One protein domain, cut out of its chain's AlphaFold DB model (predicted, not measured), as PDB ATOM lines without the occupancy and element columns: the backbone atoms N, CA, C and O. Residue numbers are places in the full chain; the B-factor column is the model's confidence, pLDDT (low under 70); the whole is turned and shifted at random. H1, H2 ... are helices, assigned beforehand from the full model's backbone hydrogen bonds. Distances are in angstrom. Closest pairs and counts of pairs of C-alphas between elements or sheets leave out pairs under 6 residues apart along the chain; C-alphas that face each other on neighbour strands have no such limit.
ATOM      1  N   LYS A 124     175.846 213.446  90.419       93.38
ATOM      2  CA  LYS A 124     175.884 212.064  89.893       93.38
ATOM      3  C   LYS A 124     176.329 211.052  90.955       93.38
ATOM      4  O   LYS A 124     175.776 209.961  91.036       93.38
ATOM      5  N   ARG A 125     177.298 211.410  91.807       95.25
ATOM      6  CA  ARG A 125     177.734 210.547  92.921       95.25
ATOM      7  C   ARG A 125     176.649 210.347  93.977       95.25
ATOM      8  O   ARG A 125     176.554 209.252  94.515       95.25
ATOM      9  N   VAL A 126     175.858 211.377  94.278       93.25
ATOM     10  CA  VAL A 126     174.723 211.253  95.205       93.25
ATOM     11  C   VAL A 126     173.659 210.331  94.615       93.25
ATOM     12  O   VAL A 126     173.220 209.417  95.302       93.25
ATOM     13  N   MET A 127     173.311 210.505  93.337       93.06
ATOM     14  CA  MET A 127     172.358 209.625  92.651       93.06
ATOM     15  C   MET A 127     172.818 208.161  92.669       93.06
ATOM     16  O   MET A 127     172.045 207.286  93.044       93.06
ATOM     17  N   ALA A 128     174.091 207.901  92.351       92.56
ATOM     18  CA  ALA A 128     174.653 206.551  92.392       92.56
ATOM     19  C   ALA A 128     174.609 205.936  93.802       92.56
ATOM     20  O   ALA A 128     174.346 204.749  93.947       92.56
ATOM     21  N   ALA A 129     174.837 206.736  94.849       91.75
ATOM     22  CA  ALA A 129     174.733 206.263  96.227       91.75
ATOM     23  C   ALA A 129     173.286 205.928  96.627       91.75
ATOM     24  O   ALA A 129     173.071 204.966  97.356       91.75
ATOM     25  N   MET A 130     172.302 206.698  96.150       90.06
ATOM     26  CA  MET A 130     170.884 206.388  96.368       90.06
ATOM     27  C   MET A 130     170.483 205.086  95.674       90.06
ATOM     28  O   MET A 130     169.811 204.261  96.286       90.06
ATOM     29  N   ASP A 131     170.935 204.887  94.434       90.69
ATOM     30  CA  ASP A 131     170.689 203.656  93.676       90.69
ATOM     31  C   ASP A 131     171.291 202.430  94.369       90.69
ATOM     32  O   ASP A 131     170.604 201.427  94.553       90.69
ATOM     33  N   GLU A 132     172.551 202.526  94.797       92.75
ATOM     34  CA  GLU A 132     173.247 201.446  95.503       92.75
ATOM     35  C   GLU A 132     172.563 201.109  96.832       92.75
ATOM     36  O   GLU A 132     172.382 199.941  97.166       92.75
ATOM     37  N   LEU A 133     172.143 202.125  97.589       91.12
ATOM     38  CA  LEU A 133     171.477 201.920  98.871       91.12
ATOM     39  C   LEU A 133     170.096 201.273  98.702       91.12
ATOM     40  O   LEU A 133     169.736 200.385  99.475       91.12
ATOM     41  N   TYR A 134     169.341 201.675  97.675       90.81
ATOM     42  CA  TYR A 134     168.074 201.032  97.338       90.81
ATOM     43  C   TYR A 134     168.275 199.567  96.917       90.81
ATOM     44  O   TYR A 134     167.586 198.681  97.423       90.81
ATOM     45  N   ALA A 135     169.261 199.294  96.057       91.12
ATOM     46  CA  ALA A 135     169.596 197.935  95.634       91.12
ATOM     47  C   ALA A 135     170.043 197.053  96.812       91.12
ATOM     48  O   ALA A 135     169.623 195.901  96.916       91.12
ATOM     49  N   ALA A 136     170.841 197.597  97.736       92.62
ATOM     50  CA  ALA A 136     171.259 196.896  98.945       92.62
ATOM     51  C   ALA A 136     170.071 196.555  99.862       92.62
ATOM     52  O   ALA A 136     170.007 195.444 100.385       92.62
ATOM     53  N   ASN A 137     169.108 197.473 100.014       91.94
ATOM     54  CA  ASN A 137     167.873 197.209 100.755       91.94
ATOM     55  C   ASN A 137     167.042 196.091 100.105       91.94
ATOM     56  O   ASN A 137     166.606 195.183 100.808       91.94
ATOM     57  N   GLN A 138     166.868 196.110  98.777       91.12
ATOM     58  CA  GLN A 138     166.165 195.032  98.071       91.12
ATOM     59  C   GLN A 138     166.874 193.678  98.212       91.12
ATOM     60  O   GLN A 138     166.223 192.648  98.370       91.12
ATOM     61  N   ALA A 139     168.208 193.660  98.152       91.50
ATOM     62  CA  ALA A 139     168.981 192.431  98.305       91.50
ATOM     63  C   ALA A 139     168.843 191.836  99.718       91.50
ATOM     64  O   ALA A 139     168.777 190.616  99.868       91.50
ATOM     65  N   GLU A 140     168.774 192.686 100.746       92.25
ATOM     66  CA  GLU A 140     168.519 192.269 102.130       92.25
ATOM     67  C   GLU A 140     167.126 191.645 102.284       92.25
ATOM     68  O   GLU A 140     167.004 190.556 102.851       92.25
ATOM     69  N   GLU A 141     166.104 192.279 101.707       89.56
ATOM     70  CA  GLU A 141     164.727 191.776 101.715       89.56
ATOM     71  C   GLU A 141     164.620 190.440 100.965       89.56
ATOM     72  O   GLU A 141     164.113 189.457 101.507       89.56
ATOM     73  N   SER A 142     165.215 190.348  99.771       91.00
ATOM     74  CA  SER A 142     165.253 189.109  98.984       91.00
ATOM     75  C   SER A 142     165.930 187.958  99.732       91.00
ATOM     76  O   SER A 142     165.487 186.814  99.627       91.00
ATOM     77  N   LEU A 143     166.992 188.228 100.500       90.69
ATOM     78  CA  LEU A 143     167.656 187.204 101.312       90.69
ATOM     79  C   LEU A 143     166.716 186.645 102.393       90.69
ATOM     80  O   LEU A 143     166.744 185.448 102.690       90.69
ATOM     81  N   ARG A 144     165.872 187.495 102.986       89.81
ATOM     82  CA  ARG A 144     164.863 187.066 103.967       89.81
ATOM     83  C   ARG A 144     163.759 186.247 103.321       89.81
ATOM     84  O   ARG A 144     163.356 185.235 103.895       89.81
ATOM     85  N   ASP A 145     163.308 186.648 102.140       91.12
ATOM     86  CA  ASP A 145     162.323 185.889 101.372       91.12
ATOM     87  C   ASP A 145     162.839 184.489 101.029       91.12
ATOM     88  O   ASP A 145     162.101 183.506 101.137       91.12
ATOM     89  N   ASP A 146     164.125 184.365 100.696       94.00
ATOM     90  CA  ASP A 146     164.754 183.068 100.458       94.00
ATOM     91  C   ASP A 146     164.823 182.208 101.732       94.00
ATOM     92  O   ASP A 146     164.544 181.008 101.664       94.00
ATOM     93  N   LEU A 147     165.094 182.788 102.911       93.44
ATOM     94  CA  LEU A 147     165.000 182.054 104.187       93.44
ATOM     95  C   LEU A 147     163.591 181.497 104.425       93.44
ATOM     96  O   LEU A 147     163.447 180.338 104.820       93.44
ATOM     97  N   VAL A 148     162.561 182.300 104.149       93.38
ATOM     98  CA  VAL A 148     161.157 181.879 104.264       93.38
ATOM     99  C   VAL A 148     160.830 180.778 103.264       93.38
ATOM    100  O   VAL A 148     160.202 179.783 103.625       93.38
ATOM    101  N   ARG A 149     161.296 180.906 102.018       95.19
ATOM    102  CA  ARG A 149     161.107 179.894 100.970       95.19
ATOM    103  C   ARG A 149     161.756 178.557 101.332       95.19
ATOM    104  O   ARG A 149     161.220 177.510 100.979       95.19
ATOM    105  N   LEU A 150     162.870 178.584 102.060       95.62
ATOM    106  CA  LEU A 150     163.531 177.395 102.605       95.62
ATOM    107  C   LEU A 150     162.817 176.804 103.839       95.62
ATOM    108  O   LEU A 150     163.229 175.756 104.332       95.62
ATOM    109  N   GLY A 151     161.747 177.439 104.328       95.25
ATOM    110  CA  GLY A 151     160.961 176.994 105.482       95.25
ATOM    111  C   GLY A 151     161.468 177.503 106.835       95.25
ATOM    112  O   GLY A 151     160.957 177.081 107.872       95.25
ATOM    113  N   TYR A 152     162.455 178.403 106.846       95.12
ATOM    114  CA  TYR A 152     162.947 179.060 108.058       95.12
ATOM    115  C   TYR A 152     162.194 180.367 108.330       95.12
ATOM    116  O   TYR A 152     161.467 180.887 107.487       95.12
ATOM    117  N   THR A 153     162.351 180.929 109.530       89.50
ATOM    118  CA  THR A 153     161.730 182.215 109.864       89.50
ATOM    119  C   THR A 153     162.592 183.373 109.353       89.50
ATOM    120  O   THR A 153     163.803 183.391 109.565       89.50
ATOM    121  N   ALA A 154     161.976 184.400 108.756       84.19
ATOM    122  CA  ALA A 154     162.682 185.628 108.353       84.19
ATOM    123  C   ALA A 154     163.374 186.339 109.536       84.19
ATOM    124  O   ALA A 154     164.328 187.089 109.356       84.19
ATOM    125  N   THR A 155     162.906 186.092 110.761       88.75
ATOM    126  CA  THR A 155     163.470 186.629 112.008       88.75
ATOM    127  C   THR A 155     164.744 185.921 112.467       88.75
ATOM    128  O   THR A 155     165.340 186.345 113.455       88.75
ATOM    129  N   ALA A 156     165.182 184.868 111.766       89.94
ATOM    130  CA  ALA A 156     166.456 184.205 112.038       89.94
ATOM    131  C   ALA A 156     167.663 185.147 111.850       89.94
ATOM    132  O   ALA A 156     168.725 184.899 112.417       89.94
ATOM    133  N   LEU A 157     167.492 186.242 111.097       87.56
ATOM    134  CA  LEU A 157     168.459 187.330 110.960       87.56
ATOM    135  C   LEU A 157     167.849 188.664 111.436       87.56
ATOM    136  O   LEU A 157     166.688 188.940 111.119       87.56
ATOM    137  N   PRO A 158     168.606 189.538 112.131       88.50
ATOM    138  CA  PRO A 158     168.155 190.892 112.473       88.50
ATOM    139  C   PRO A 158     167.887 191.724 111.218       88.50
ATOM    140  O   PRO A 158     168.713 191.686 110.311       88.50
ATOM    141  N   ALA A 159     166.763 192.446 111.148       84.75
ATOM    142  CA  ALA A 159     166.452 193.370 110.048       84.75
ATOM    143  C   ALA A 159     167.421 194.553 110.048       84.75
ATOM    144  O   ALA A 159     167.480 195.296 111.026       84.75
ATOM    145  N   MET A 160     168.195 194.687 108.968       87.81
ATOM    146  CA  MET A 160     169.249 195.702 108.837       87.81
ATOM    147  C   MET A 160     169.074 196.585 107.596       87.81
ATOM    148  O   MET A 160     170.010 197.276 107.194       87.81
ATOM    149  N   ASN A 161     167.887 196.585 106.990       83.06
ATOM    150  CA  ASN A 161     167.552 197.518 105.926       83.06
ATOM    151  C   ASN A 161     167.596 198.965 106.443       83.06
ATOM    152  O   ASN A 161     167.174 199.280 107.559       83.06
ATOM    153  N   PHE A 162     168.111 199.876 105.621       81.81
ATOM    154  CA  PHE A 162     168.138 201.288 105.968       81.81
ATOM    155  C   PHE A 162     166.757 201.906 105.721       81.81
ATOM    156  O   PHE A 162     166.308 202.013 104.577       81.81
ATOM    157  N   CYS A 163     166.079 202.322 106.793       69.00
ATOM    158  CA  CYS A 163     164.756 202.938 106.713       69.00
ATOM    159  C   CYS A 163     164.792 204.283 105.965       69.00
ATOM    160  O   CYS A 163     165.631 205.136 106.247       69.00
ATOM    161  N   GLY A 164     163.819 204.505 105.073       66.56
ATOM    162  CA  GLY A 164     163.592 205.805 104.426       66.56
ATOM    163  C   GLY A 164     164.184 205.969 103.024       66.56
ATOM    164  O   GLY A 164     164.167 207.078 102.498       66.56
ATOM    165  N   VAL A 165     164.683 204.894 102.412       69.88
ATOM    166  CA  VAL A 165     165.120 204.890 101.007       69.88
ATOM    167  C   VAL A 165     164.082 204.137 100.190       69.88
ATOM    168  O   VAL A 165     164.110 202.912 100.094       69.88
ATOM    169  N   GLU A 166     163.121 204.894  99.666       75.44
ATOM    170  CA  GLU A 166     162.182 204.420  98.648       75.44
ATOM    171  C   GLU A 166     162.886 204.308  97.293       75.44
ATOM    172  O   GLU A 166     163.959 204.887  97.099       75.44
ATOM    173  N   ASP A 167     162.266 203.590  96.353       83.88
ATOM    174  CA  ASP A 167     162.742 203.550  94.972       83.88
ATOM    175  C   ASP A 167     162.844 204.986  94.433       83.88
ATOM    176  O   ASP A 167     161.819 205.661  94.276       83.88
ATOM    177  N   PRO A 168     164.053 205.478  94.112       81.12
ATOM    178  CA  PRO A 168     164.212 206.828  93.590       81.12
ATOM    179  C   PRO A 168     163.568 207.011  92.205       81.12
ATOM    180  O   PRO A 168     163.464 208.139  91.723       81.12
ATOM    181  N   ARG A 169     163.138 205.924  91.552       83.56
ATOM    182  CA  ARG A 169     162.475 205.919  90.243       83.56
ATOM    183  C   ARG A 169     160.976 205.625  90.315       83.56
ATOM    184  O   ARG A 169     160.317 205.723  89.275       83.56
ATOM    185  N   ASP A 170     160.421 205.321  91.490       84.94
ATOM    186  CA  ASP A 170     158.978 205.118  91.627       84.94
ATOM    187  C   ASP A 170     158.240 206.444  91.417       84.94
ATOM    188  O   ASP A 170     158.427 207.417  92.142       84.94
ATOM    189  N   ARG A 171     157.363 206.480  90.409       77.06
ATOM    190  CA  ARG A 171     156.568 207.665  90.053       77.06
ATOM    191  C   ARG A 171     155.507 208.011  91.091       77.06
ATOM    192  O   ARG A 171     155.049 209.152  91.113       77.06
ATOM    193  N   ASN A 172     155.106 207.033  91.898       80.00
ATOM    194  CA  ASN A 172     154.251 207.242  93.061       80.00
ATOM    195  C   ASN A 172     155.071 207.609  94.305       80.00
ATOM    196  O   ASN A 172     154.494 207.919  95.347       80.00
ATOM    197  N   GLY A 173     156.400 207.573  94.180       64.50
ATOM    198  CA  GLY A 173     157.348 207.853  95.236       64.50
ATOM    199  C   GLY A 173     157.285 209.295  95.724       64.50
ATOM    200  O   GLY A 173     156.777 210.217  95.072       64.50
ATOM    201  N   ASN A 174     157.820 209.470  96.925       76.88
ATOM    202  CA  ASN A 174     157.826 210.721  97.665       76.88
ATOM    203  C   ASN A 174     158.845 211.755  97.110       76.88
ATOM    204  O   ASN A 174     159.171 211.794  95.921       76.88
ATOM    205  N   ALA A 175     159.358 212.642  97.969       80.69
ATOM    206  CA  ALA A 175     160.341 213.669  97.612       80.69
ATOM    207  C   ALA A 175     161.582 213.130  96.861       80.69
ATOM    208  O   ALA A 175     162.167 213.856  96.053       80.69
ATOM    209  N   SER A 176     161.958 211.868  97.089       82.12
ATOM    210  CA  SER A 176     163.124 211.222  96.473       82.12
ATOM    211  C   SER A 176     162.994 211.108  94.954       82.12
ATOM    212  O   SER A 176     163.951 211.410  94.244       82.12
ATOM    213  N   PHE A 177     161.800 210.776  94.446       87.19
ATOM    214  CA  PHE A 177     161.534 210.691  93.007       87.19
ATOM    215  C   PHE A 177     161.686 212.047  92.313       87.19
ATOM    216  O   PHE A 177     162.368 212.178  91.292       87.19
ATOM    217  N   TYR A 178     161.068 213.086  92.882       87.44
ATOM    218  CA  TYR A 178     161.120 214.431  92.311       87.44
ATOM    219  C   TYR A 178     162.545 214.984  92.299       87.44
ATOM    220  O   TYR A 178     162.972 215.517  91.272       87.44
ATOM    221  N   TRP A 179     163.291 214.791  93.392       90.56
ATOM    222  CA  TRP A 179     164.698 215.172  93.454       90.56
ATOM    223  C   TRP A 179     165.539 214.398  92.436       90.56
ATOM    224  O   TRP A 179     166.286 215.017  91.681       90.56
ATOM    225  N   TYR A 180     165.393 213.069  92.363       91.31
ATOM    226  CA  TYR A 180     166.192 212.231  91.464       91.31
ATOM    227  C   TYR A 180     165.968 212.624  90.003       91.31
ATOM    228  O   TYR A 180     166.925 212.803  89.254       91.31
ATOM    229  N   ARG A 181     164.712 212.865  89.609       89.81
ATOM    230  CA  ARG A 181     164.355 213.339  88.264       89.81
ATOM    231  C   ARG A 181     164.990 214.691  87.925       89.81
ATOM    232  O   ARG A 181     165.400 214.919  86.787       89.81
ATOM    233  N   GLU A 182     165.021 215.623  88.874       91.62
ATOM    234  CA  GLU A 182     165.650 216.934  88.674       91.62
ATOM    235  C   GLU A 182     167.176 216.831  88.622       91.62
ATOM    236  O   GLU A 182     167.799 217.429  87.744       91.62
ATOM    237  N   ALA A 183     167.766 216.030  89.509       92.81
ATOM    238  CA  ALA A 183     169.194 215.745  89.558       92.81
ATOM    239  C   ALA A 183     169.686 215.058  88.277       92.81
ATOM    240  O   ALA A 183     170.728 215.435  87.737       92.81
ATOM    241  N   GLU A 184     168.914 214.107  87.746       91.62
ATOM    242  CA  GLU A 184     169.181 213.440  86.474       91.62
ATOM    243  C   GLU A 184     169.239 214.469  85.344       91.62
ATOM    244  O   GLU A 184     170.286 214.636  84.725       91.62
ATOM    245  N   ARG A 185     168.174 215.258  85.154       90.38
ATOM    246  CA  ARG A 185     168.121 216.306  84.117       90.38
ATOM    247  C   ARG A 185     169.235 217.338  84.252       90.38
ATOM    248  O   ARG A 185     169.818 217.749  83.256       90.38
ATOM    249  N   TYR A 186     169.518 217.781  85.474       91.88
ATOM    250  CA  TYR A 186     170.559 218.770  85.738       91.88
ATOM    251  C   TYR A 186     171.964 218.226  85.447       91.88
ATOM    252  O   TYR A 186     172.820 218.950  84.937       91.88
ATOM    253  N   SER A 187     172.221 216.965  85.795       91.94
ATOM    254  CA  SER A 187     173.550 216.362  85.690       91.94
ATOM    255  C   SER A 187     173.889 215.836  84.296       91.94
ATOM    256  O   SER A 187     175.059 215.539  84.037       91.94
ATOM    257  N   GLN A 188     172.909 215.765  83.392       87.62
ATOM    258  CA  GLN A 188     173.143 215.427  81.996       87.62
ATOM    259  C   GLN A 188     174.123 216.410  81.331       87.62
ATOM    260  O   GLN A 188     174.020 217.637  81.423       87.62
ATOM    261  N   SER A 189     175.098 215.843  80.634       78.94
ATOM    262  CA  SER A 189     175.984 216.547  79.716       78.94
ATOM    263  C   SER A 189     175.269 216.843  78.396       78.94
ATOM    264  O   SER A 189     174.283 216.200  78.038       78.94
ATOM    265  N   ALA A 190     175.795 217.799  77.629       78.44
ATOM    266  CA  ALA A 190     175.252 218.121  76.309       78.44
ATOM    267  C   ALA A 190     175.254 216.907  75.356       78.44
ATOM    268  O   ALA A 190     174.339 216.752  74.550       78.44
ATOM    269  N   GLU A 191     176.254 216.030  75.475       78.69
ATOM    270  CA  GLU A 191     176.358 214.792  74.698       78.69
ATOM    271  C   GLU A 191     175.290 213.770  75.099       78.69
ATOM    272  O   GLU A 191     174.650 213.183  74.226       78.69
ATOM    273  N   GLU A 192     175.044 213.600  76.403       81.19
ATOM    274  CA  GLU A 192     173.979 212.731  76.924       81.19
ATOM    275  C   GLU A 192     172.596 213.227  76.458       81.19
ATOM    276  O   GLU A 192     171.809 212.443  75.927       81.19
ATOM    277  N   ILE A 193     172.341 214.541  76.524       82.44
ATOM    278  CA  ILE A 193     171.100 215.153  76.014       82.44
ATOM    279  C   ILE A 193     170.944 214.901  74.508       82.44
ATOM    280  O   ILE A 193     169.872 214.510  74.039       82.44
ATOM    281  N   ALA A 194     172.005 215.110  73.724       82.50
ATOM    282  CA  ALA A 194     171.971 214.898  72.279       82.50
ATOM    283  C   ALA A 194     171.723 213.423  71.914       82.50
ATOM    284  O   ALA A 194     170.984 213.131  70.967       82.50
ATOM    285  N   ALA A 195     172.306 212.487  72.670       84.56
ATOM    286  CA  ALA A 195     172.086 211.058  72.494       84.56
ATOM    287  C   ALA A 195     170.630 210.664  72.790       84.56
ATOM    288  O   ALA A 195     170.031 209.918  72.009       84.56
ATOM    289  N   ASP A 196     170.036 211.202  73.856       84.06
ATOM    290  CA  ASP A 196     168.640 210.941  74.215       84.06
ATOM    291  C   ASP A 196     167.664 211.508  73.180       84.06
ATOM    292  O   ASP A 196     166.747 210.808  72.739       84.06
ATOM    293  N   LEU A 197     167.909 212.726  72.686       85.88
ATOM    294  CA  LEU A 197     167.126 213.312  71.594       85.88
ATOM    295  C   LEU A 197     167.227 212.482  70.307       85.88
ATOM    296  O   LEU A 197     166.229 212.292  69.605       85.88
ATOM    297  N   ARG A 198     168.411 211.940  69.999       87.94
ATOM    298  CA  ARG A 198     168.602 211.049  68.848       87.94
ATOM    299  C   ARG A 198     167.817 209.748  69.012       87.94
ATOM    300  O   ARG A 198     167.165 209.326  68.058       87.94
ATOM    301  N   LYS A 199     167.837 209.134  70.199       85.81
ATOM    302  CA  LYS A 199     167.041 207.932  70.505       85.81
ATOM    303  C   LYS A 199     165.540 208.200  70.380       85.81
ATOM    304  O   LYS A 199     164.843 207.405  69.758       85.81
ATOM    305  N   LEU A 200     165.053 209.323  70.909       86.94
ATOM    306  CA  LEU A 200     163.646 209.729  70.798       86.94
ATOM    307  C   LEU A 200     163.223 209.923  69.341       86.94
ATOM    308  O   LEU A 200     162.176 209.429  68.931       86.94
ATOM    309  N   ARG A 201     164.064 210.577  68.532       85.75
ATOM    310  CA  ARG A 201     163.806 210.756  67.098       85.75
ATOM    311  C   ARG A 201     163.766 209.425  66.348       85.75
ATOM    312  O   ARG A 201     162.933 209.259  65.467       85.75
ATOM    313  N   LEU A 202     164.645 208.483  66.691       88.00
ATOM    314  CA  LEU A 202     164.633 207.140  66.109       88.00
ATOM    315  C   LEU A 202     163.367 206.363  66.490       88.00
ATOM    316  O   LEU A 202     162.770 205.757  65.610       88.00
ATOM    317  N   LYS A 203     162.916 206.439  67.751       86.31
ATOM    318  CA  LYS A 203     161.643 205.834  68.184       86.31
ATOM    319  C   LYS A 203     160.436 206.430  67.454       86.31
ATOM    320  O   LYS A 203     159.634 205.684  66.912       86.31
ATOM    321  N   ALA A 204     160.369 207.757  67.335       83.31
ATOM    322  CA  ALA A 204     159.284 208.432  66.619       83.31
ATOM    323  C   ALA A 204     159.244 208.095  65.115       83.31
ATOM    324  O   ALA A 204     158.175 208.056  64.517       83.31
ATOM    325  N   MET A 205     160.401 207.840  64.490       81.56
ATOM    326  CA  MET A 205     160.467 207.373  63.098       81.56
ATOM    327  C   MET A 205     160.167 205.875  62.950       81.56
ATOM    328  O   MET A 205     159.829 205.441  61.852       81.56
ATOM    329  N   ALA A 206     160.294 205.094  64.025       81.88
ATOM    330  CA  ALA A 206     160.001 203.663  64.043       81.88
ATOM    331  C   ALA A 206     158.509 203.339  64.266       81.88
ATOM    332  O   ALA A 206     158.127 202.188  64.088       81.88
ATOM    333  N   GLY A 207     157.667 204.332  64.579       61.03
ATOM    334  CA  GLY A 207     156.210 204.166  64.620       61.03
ATOM    335  C   GLY A 207     155.662 203.448  65.858       61.03
ATOM    336  O   GLY A 207     154.718 202.674  65.719       61.03
TER     337      GLY A 207
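What this domain is: This is residues 124 to 207 of the 208 residues of an uncharacterized protein of Massilia sp. Root335 (UniProt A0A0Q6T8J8). A long helix, H1, and a shorter one, H2, meet near H1's first residues as a V, and the long loop of residues 150 to 174 folds back alongside H1 to reach H2. H3 follows at the far end, where residues 194 to 207 stick out free. The printed part has 84 residues with three named helices, H1, H2 and H3 in chain order, and no named strand: all helix. It is extended, with a radius of gyration of the C-alphas of 18.3 A and spans of 53 by 30 by 22 A.

How they stand to each other: H1, residues 124 to 149, touches H2, residues 175 to 187, with residues 124 to 127 alone; the closest C-alphas, of Lys 124 and Ser 187, are 6.4 A apart. They form a helical hairpin, opposite ways at a steep tilt of 44 degrees. H3, residues 190 to 206, is apart from both. In H1, H2 and H3 every O i to N i+4 pair is within hydrogen-bond range.

Where its parts are: H1 measures 37.1 A from C-alpha 124 at (175.884, 212.064, 89.893) to C-alpha 149, H2 18.0 A, and H3 24.3 A, ending at C-alpha 206 (160.001, 203.663, 64.043).

The domain as a whole: The C-alphas farthest apart, of Ala 156 and Met 205, are 54.5 A apart. The printed part has no cut. The link H1 to H2 is long, H2 to H3 tight. Residues 163 to 165, 173 and 207 have pLDDT under 70.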